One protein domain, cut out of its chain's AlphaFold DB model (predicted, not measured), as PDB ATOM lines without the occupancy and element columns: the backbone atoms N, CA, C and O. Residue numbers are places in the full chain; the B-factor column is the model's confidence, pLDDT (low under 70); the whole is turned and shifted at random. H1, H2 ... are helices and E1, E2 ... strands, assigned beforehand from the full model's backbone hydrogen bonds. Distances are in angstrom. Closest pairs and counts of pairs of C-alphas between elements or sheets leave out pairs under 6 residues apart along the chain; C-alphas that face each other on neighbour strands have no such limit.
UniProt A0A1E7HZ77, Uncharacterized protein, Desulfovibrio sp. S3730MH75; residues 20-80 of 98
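What this domain is: This is residues 20 to 80 of the 98 residues of an uncharacterized protein of Desulfovibrio sp. S3730MH75 (UniProt A0A1E7HZ77). A two-stranded antiparallel ribbon, E1 and E2, runs along one side of a small rounded body; beyond E1 lie two short helices, H1 and H2, steeply tilted to each other, with much loop around them. The 61 printed residues hold E1, H1, H2, E2 in chain order, a mixed class with under half of the residues in named elements. The whole is compact, radius of gyration of the C-alphas 10.7 A, spanning 28 by 24 by 17 A.

Where its parts are: After residues 20 to 31, with no named element, find C-alpha 32 at (151.941, 231.489, 221.950), where E1 runs to residue 36. H1 is residues 38 to 44; H2, residues 56 to 65, is 14.3 A long. E2, residues 74 to 80, covers 16.6 A to C-alpha 80 at (150.186, 236.979, 222.567).

How they stand to each other: Between E1 and E2, N 33 and O 78 are 2.8 A apart, within hydrogen-bond range. H1 and H2 only just touch, with 3 pairs of C-alphas within 8 A, the closest those of Val 44 and Ala 63, 5.6 A. They run the same way at a steep tilt of 61 degrees. In both helices every O i to N i+4 pair is within hydrogen-bond range. H1 and E2 are apart.

The domain as a whole: The C-alphas farthest apart, of Val 20 and Arg 67, are 30.3 A apart. The printed part has no cut; the link H1 to H2 is long. No printed residue is under 70 in pLDDT.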
ATOM      1  N   VAL A  20     146.610 235.676 213.688       72.62
ATOM      2  CA  VAL A  20     145.207 235.554 213.268       72.62
ATOM      3  C   VAL A  20     144.939 234.154 212.711       72.62
ATOM      4  O   VAL A  20     143.819 233.652 212.794       72.62
ATOM      5  N   LEU A  21     145.972 233.512 212.161       85.94
ATOM      6  CA  LEU A  21     145.868 232.198 211.542       85.94
ATOM      7  C   LEU A  21     145.849 231.083 212.603       85.94
ATOM      8  O   LEU A  21     146.693 231.076 213.503       85.94
ATOM      9  N   PRO A  22     144.913 230.123 212.507       92.56
ATOM     10  CA  PRO A  22     144.910 228.952 213.369       92.56
ATOM     11  C   PRO A  22     146.065 228.004 213.023       92.56
ATOM     12  O   PRO A  22     146.597 228.010 211.912       92.56
ATOM     13  N   CYS A  23     146.406 227.127 213.966       94.94
ATOM     14  CA  CYS A  23     147.325 226.023 213.720       94.94
ATOM     15  C   CYS A  23     146.792 225.127 212.591       94.94
ATOM     16  O   CYS A  23     145.681 224.611 212.681       94.94
ATOM     17  N   SER A  24     147.599 224.865 211.566       95.94
ATOM     18  CA  SER A  24     147.187 224.041 210.415       95.94
ATOM     19  C   SER A  24     147.127 222.540 210.721       95.94
ATOM     20  O   SER A  24     146.630 221.759 209.911       95.94
ATOM     21  N   VAL A  25     147.604 222.128 211.901       96.25
ATOM     22  CA  VAL A  25     147.541 220.738 212.374       96.25
ATOM     23  C   VAL A  25     146.268 220.477 213.176       96.25
ATOM     24  O   VAL A  25     145.570 219.506 212.897       96.25
ATOM     25  N   CYS A  26     145.954 221.324 214.162       95.44
ATOM     26  CA  CYS A  26     144.822 221.106 215.075       95.44
ATOM     27  C   CYS A  26     143.655 222.091 214.907       95.44
ATOM     28  O   CYS A  26     142.611 221.891 215.516       95.44
ATOM     29  N   GLY A  27     143.811 223.160 214.122       94.38
ATOM     30  CA  GLY A  27     142.796 224.202 213.930       94.38
ATOM     31  C   GLY A  27     142.638 225.177 215.102       94.38
ATOM     32  O   GLY A  27     141.898 226.151 214.985       94.38
ATOM     33  N   CYS A  28     143.326 224.955 216.227       91.19
ATOM     34  CA  CYS A  28     143.243 225.841 217.384       91.19
ATOM     35  C   CYS A  28     143.900 227.195 217.105       91.19
ATOM     36  O   CYS A  28     144.915 227.287 216.408       91.19
ATOM     37  N   ARG A  29     143.350 228.244 217.721       87.88
ATOM     38  CA  ARG A  29     143.988 229.560 217.763       87.88
ATOM     39  C   ARG A  29     145.321 229.465 218.505       87.88
ATOM     40  O   ARG A  29     145.417 228.779 219.521       87.88
ATOM     41  N   VAL A  30     146.334 230.149 217.987       88.31
ATOM     42  CA  VAL A  30     147.665 230.187 218.591       88.31
ATOM     43  C   VAL A  30     147.747 231.370 219.552       88.31
ATOM     44  O   VAL A  30     147.634 232.519 219.134       88.31
ATOM     45  N   ASP A  31     147.923 231.082 220.841       88.00
ATOM     46  CA  ASP A  31     148.136 232.108 221.875       88.00
ATOM     47  C   ASP A  31     149.624 232.315 222.209       88.00
ATOM     48  O   ASP A  31     149.975 233.299 222.857       88.00
ATOM     49  N   PHE A  32     150.495 231.405 221.764       90.44
ATOM     50  CA  PHE A  32     151.941 231.489 221.950       90.44
ATOM     51  C   PHE A  32     152.646 231.541 220.604       90.44
ATOM     52  O   PHE A  32     152.574 230.570 219.847       90.44
ATOM     53  N   ASP A  33     153.343 232.639 220.340       90.38
ATOM     54  CA  ASP A  33     154.333 232.692 219.273       90.38
ATOM     55  C   ASP A  33     155.690 232.204 219.798       90.38
ATOM     56  O   ASP A  33     155.959 232.240 221.003       90.38
ATOM     57  N   TYR A  34     156.533 231.686 218.915       91.94
ATOM     58  CA  TYR A  34     157.827 231.142 219.297       91.94
ATOM     59  C   TYR A  34     158.836 231.223 218.156       91.94
ATOM     60  O   TYR A  34     158.502 231.187 216.974       91.94
ATOM     61  N   THR A  35     160.110 231.289 218.524       91.50
ATOM     62  CA  THR A  35     161.231 231.231 217.585       91.50
ATOM     63  C   THR A  35     161.988 229.930 217.796       91.50
ATOM     64  O   THR A  35     162.299 229.559 218.930       91.50
ATOM     65  N   ILE A  36     162.263 229.222 216.704       92.88
ATOM     66  CA  ILE A  36     163.017 227.972 216.701       92.88
ATOM     67  C   ILE A  36     163.959 227.956 215.507       92.88
ATOM     68  O   ILE A  36     163.639 228.514 214.457       92.88
ATOM     69  N   ASN A  37     165.102 227.291 215.648       92.00
ATOM     70  CA  ASN A  37     166.057 227.247 214.551       92.00
ATOM     71  C   ASN A  37     165.501 226.511 213.311       92.00
ATOM     72  O   ASN A  37     164.781 225.507 213.384       92.00
ATOM     73  N   ASP A  38     165.916 226.996 212.143       92.38
ATOM     74  CA  ASP A  38     165.495 226.515 210.826       92.38
ATOM     75  C   ASP A  38     165.777 225.025 210.584       92.38
ATOM     76  O   ASP A  38     165.017 224.332 209.899       92.38
ATOM     77  N   ALA A  39     166.907 224.534 211.099       93.50
ATOM     78  CA  ALA A  39     167.336 223.154 210.904       93.50
ATOM     79  C   ALA A  39     166.389 222.183 211.621       93.50
ATOM     80  O   ALA A  39     165.954 221.191 211.037       93.50
ATOM     81  N   PHE A  40     166.009 222.517 212.854       95.31
ATOM     82  CA  PHE A  40     165.029 221.797 213.648       95.31
ATOM     83  C   PHE A  40     163.651 221.854 213.000       95.31
ATOM     84  O   PHE A  40     163.019 220.812 212.826       95.31
ATOM     85  N   TRP A  41     163.209 223.042 212.575       95.75
ATOM     86  CA  TRP A  41     161.918 223.217 211.906       95.75
ATOM     87  C   TRP A  41     161.779 222.287 210.696       95.75
ATOM     88  O   TRP A  41     160.837 221.499 210.618       95.75
ATOM     89  N   LYS A  42     162.770 222.299 209.795       94.81
ATOM     90  CA  LYS A  42     162.798 221.443 208.592       94.81
ATOM     91  C   LYS A  42     162.896 219.956 208.921       94.81
ATOM     92  O   LYS A  42     162.370 219.128 208.179       94.81
ATOM     93  N   LYS A  43     163.571 219.609 210.018       95.25
ATOM     94  CA  LYS A  43     163.702 218.227 210.484       95.25
ATOM     95  C   LYS A  43     162.397 217.705 211.076       95.25
ATOM     96  O   LYS A  43     162.039 216.558 210.811       95.25
ATOM     97  N   VAL A  44     161.682 218.515 211.856       96.44
ATOM     98  CA  VAL A  44     160.523 218.083 212.653       96.44
ATOM     99  C   VAL A  44     159.199 218.276 211.927       96.44
ATOM    100  O   VAL A  44     158.398 217.338 211.867       96.44
ATOM    101  N   VAL A  45     158.977 219.429 211.308       95.75
ATOM    102  CA  VAL A  45     157.700 219.749 210.667       95.75
ATOM    103  C   VAL A  45     157.574 219.019 209.333       95.75
ATOM    104  O   VAL A  45     158.513 218.933 208.543       95.75
ATOM    105  N   SER A  46     156.401 218.432 209.087       91.06
ATOM    106  CA  SER A  46     156.103 217.790 207.802       91.06
ATOM    107  C   SER A  46     156.164 218.809 206.665       91.06
ATOM    108  O   SER A  46     155.722 219.945 206.826       91.06
ATOM    109  N   SER A  47     156.620 218.391 205.481       91.94
ATOM    110  CA  SER A  47     156.644 219.244 204.282       91.94
ATOM    111  C   SER A  47     155.277 219.848 203.954       91.94
ATOM    112  O   SER A  47     155.214 220.948 203.413       91.94
ATOM    113  N   LYS A  48     154.189 219.167 204.343       93.88
ATOM    114  CA  LYS A  48     152.814 219.665 204.229       93.88
ATOM    115  C   LYS A  48     152.580 220.973 204.998       93.88
ATOM    116  O   LYS A  48     151.828 221.797 204.506       93.88
ATOM    117  N   TYR A  49     153.210 221.146 206.161       94.12
ATOM    118  CA  TYR A  49     152.970 222.262 207.089       94.12
ATOM    119  C   TYR A  49     154.161 223.226 207.193       94.12
ATOM    120  O   TYR A  49     154.187 224.096 208.054       94.12
ATOM    121  N   ILE A  50     155.179 223.076 206.342       92.19
ATOM    122  CA  ILE A  50     156.466 223.772 206.506       92.19
ATOM    123  C   ILE A  50     156.365 225.302 206.374       92.19
ATOM    124  O   ILE A  50     157.235 226.014 206.868       92.19
ATOM    125  N   ARG A  51     155.322 225.796 205.693       92.62
ATOM    126  CA  ARG A  51     155.011 227.227 205.510       92.62
ATOM    127  C   ARG A  51     153.781 227.675 206.300       92.62
ATOM    128  O   ARG A  51     153.353 228.815 206.152       92.62
ATOM    129  N   ASP A  52     153.212 226.773 207.088       93.69
ATOM    130  CA  ASP A  52     151.981 227.013 207.817       93.69
ATOM    131  C   ASP A  52     152.275 227.400 209.265       93.69
ATOM    132  O   ASP A  52     153.337 227.105 209.816       93.69
ATOM    133  N   VAL A  53     151.284 228.010 209.913       92.50
ATOM    134  CA  VAL A  53     151.310 228.203 211.361       92.50
ATOM    135  C   VAL A  53     151.104 226.852 212.044       92.50
ATOM    136  O   VAL A  53     150.106 226.163 211.814       92.50
ATOM    137  N   VAL A  54     152.033 226.488 212.923       95.12
ATOM    138  CA  VAL A  54     151.942 225.322 213.808       95.12
ATOM    139  C   VAL A  54     151.977 225.847 215.238       95.12
ATOM    140  O   VAL A  54     152.792 226.699 215.557       95.12
ATOM    141  N   CYS A  55     151.077 225.392 216.109       94.38
ATOM    142  CA  CYS A  55     151.154 225.776 217.517       94.38
ATOM    143  C   CYS A  55     152.272 225.004 218.230       94.38
ATOM    144  O   CYS A  55     152.581 223.867 217.863       94.38
ATOM    145  N   LEU A  56     152.806 225.586 219.308       93.56
ATOM    146  CA  LEU A  56     153.892 224.991 220.092       93.56
ATOM    147  C   LEU A  56     153.582 223.552 220.539       93.56
ATOM    148  O   LEU A  56     154.442 222.682 220.461       93.56
ATOM    149  N   HIS A  57     152.331 223.269 220.916       93.88
ATOM    150  CA  HIS A  57     151.898 221.918 221.283       93.88
ATOM    151  C   HIS A  57     151.998 220.915 220.120       93.88
ATOM    152  O   HIS A  57     152.525 219.820 220.285       93.88
ATOM    153  N   CYS A  58     151.514 221.268 218.923       95.88
ATOM    154  CA  CYS A  58     151.610 220.375 217.766       95.88
ATOM    155  C   CYS A  58     153.060 220.179 217.313       95.88
ATOM    156  O   CYS A  58     153.407 219.092 216.850       95.88
ATOM    157  N   LEU A  59     153.896 221.211 217.451       95.88
ATOM    158  CA  LEU A  59     155.329 221.097 217.210       95.88
ATOM    159  C   LEU A  59     155.980 220.107 218.185       95.88
ATOM    160  O   LEU A  59     156.719 219.235 217.731       95.88
ATOM    161  N   ASP A  60     155.662 220.192 219.479       94.50
ATOM    162  CA  ASP A  60     156.163 219.271 220.507       94.50
ATOM    163  C   ASP A  60     155.787 217.815 220.210       94.50
ATOM    164  O   ASP A  60     156.645 216.936 220.150       94.50
ATOM    165  N   VAL A  61     154.517 217.564 219.878       95.19
ATOM    166  CA  VAL A  61     154.043 216.225 219.484       95.19
ATOM    167  C   VAL A  61     154.813 215.689 218.270       95.19
ATOM    168  O   VAL A  61     155.198 214.517 218.245       95.19
ATOM    169  N   MET A  62     155.070 216.533 217.262       96.06
ATOM    170  CA  MET A  62     155.867 216.147 216.091       96.06
ATOM    171  C   MET A  62     157.338 215.883 216.441       96.06
ATOM    172  O   MET A  62     157.938 214.964 215.877       96.06
ATOM    173  N   ALA A  63     157.914 216.655 217.363       95.00
ATOM    174  CA  ALA A  63     159.287 216.481 217.827       95.00
ATOM    175  C   ALA A  63     159.444 215.159 218.585       95.00
ATOM    176  O   ALA A  63     160.298 214.345 218.228       95.00
ATOM    177  N   VAL A  64     158.541 214.877 219.530       93.25
ATOM    178  CA  VAL A  64     158.504 213.618 220.290       93.25
ATOM    179  C   VAL A  64     158.388 212.415 219.355       93.25
ATOM    180  O   VAL A  64     159.130 211.442 219.506       93.25
ATOM    181  N   ALA A  65     157.525 212.485 218.336       94.19
ATOM    182  CA  ALA A  65     157.384 211.419 217.339       94.19
ATOM    183  C   ALA A  65     158.686 211.143 216.558       94.19
ATOM    184  O   ALA A  65     158.906 210.024 216.092       94.19
ATOM    185  N   LYS A  66     159.564 212.146 216.442       94.31
ATOM    186  CA  LYS A  66     160.880 212.060 215.796       94.31
ATOM    187  C   LYS A  66     162.038 211.868 216.776       94.31
ATOM    188  O   LYS A  66     163.178 211.804 216.327       94.31
ATOM    189  N   ARG A  67     161.750 211.689 218.073       93.38
ATOM    190  CA  ARG A  67     162.739 211.579 219.166       93.38
ATOM    191  C   ARG A  67     163.626 212.819 219.299       93.38
ATOM    192  O   ARG A  67     164.795 212.716 219.649       93.38
ATOM    193  N   GLU A  68     163.053 213.981 219.018       93.50
ATOM    194  CA  GLU A  68     163.693 215.282 219.170       93.50
ATOM    195  C   GLU A  68     163.124 216.013 220.388       93.50
ATOM    196  O   GLU A  68     161.951 215.840 220.726       93.50
ATOM    197  N   ASN A  69     163.938 216.859 221.017       89.25
ATOM    198  CA  ASN A  69     163.537 217.671 222.160       89.25
ATOM    199  C   ASN A  69     163.421 219.144 221.741       89.25
ATOM    200  O   ASN A  69     164.426 219.761 221.399       89.25
ATOM    201  N   ILE A  70     162.216 219.727 221.781       91.00
ATOM    202  CA  ILE A  70     162.017 221.130 221.369       91.00
ATOM    203  C   ILE A  70     162.782 222.119 222.256       91.00
ATOM    204  O   ILE A  70     163.159 223.190 221.784       91.00
ATOM    205  N   HIS A  71     163.004 221.778 223.532       87.81
ATOM    206  CA  HIS A  71     163.564 222.698 224.521       87.81
ATOM    207  C   HIS A  71     164.956 223.194 224.118       87.81
ATOM    208  O   HIS A  71     165.254 224.371 224.264       87.81
ATOM    209  N   GLU A  72     165.786 222.315 223.553       86.19
ATOM    210  CA  GLU A  72     167.161 222.642 223.146       86.19
ATOM    211  C   GLU A  72     167.230 223.563 221.918       86.19
ATOM    212  O   GLU A  72     168.303 224.041 221.548       86.19
ATOM    213  N   HIS A  73     166.092 223.804 221.271       91.06
ATOM    214  CA  HIS A  73     166.008 224.542 220.018       91.06
ATOM    215  C   HIS A  73     165.138 225.796 220.102       91.06
ATOM    216  O   HIS A  73     165.228 226.635 219.207       91.06
ATOM    217  N   LEU A  74     164.318 225.928 221.149       90.44
ATOM    218  CA  LEU A  74     163.507 227.114 221.407       90.44
ATOM    219  C   LEU A  74     164.395 228.308 221.767       90.44
ATOM    220  O   LEU A  74     165.115 228.287 222.759       90.44
ATOM    221  N   GLU A  75     164.303 229.366 220.967       89.25
ATOM    222  CA  GLU A  75     165.077 230.595 221.159       89.25
ATOM    223  C   GLU A  75     164.292 231.634 221.966       89.25
ATOM    224  O   GLU A  75     164.833 232.262 222.875       89.25
ATOM    225  N   LYS A  76     163.006 231.812 221.642       89.50
ATOM    226  CA  LYS A  76     162.090 232.753 222.303       89.50
ATOM    227  C   LYS A  76     160.678 232.175 222.332       89.50
ATOM    228  O   LYS A  76     160.284 231.467 221.405       89.50
ATOM    229  N   ILE A  77     159.910 232.511 223.367       91.50
ATOM    230  CA  ILE A  77     158.469 232.247 223.442       91.50
ATOM    231  C   ILE A  77     157.774 233.540 223.849       91.50
ATOM    232  O   ILE A  77     158.158 234.180 224.828       91.50
ATOM    233  N   HIS A  78     156.710 233.894 223.140       91.25
ATOM    234  CA  HIS A  78     155.880 235.053 223.431       91.25
ATOM    235  C   HIS A  78     154.435 234.623 223.643       91.25
ATOM    236  O   HIS A  78     153.834 233.992 222.784       91.25
ATOM    237  N   TYR A  79     153.846 234.997 224.775       90.56
ATOM    238  CA  TYR A  79     152.398 234.929 224.951       90.56
ATOM    239  C   TYR A  79     151.742 236.163 224.321       90.56
ATOM    240  O   TYR A  79     151.987 237.292 224.765       90.56
ATOM    241  N   CYS A  80     150.883 235.943 223.326       88.19
ATOM    242  CA  CYS A  80     150.186 236.979 222.567       88.19
ATOM    243  C   CYS A  80     148.751 237.155 223.087       88.19
ATOM    244  O   CYS A  80     147.783 236.595 222.564       88.19
TER     245      CYS A  80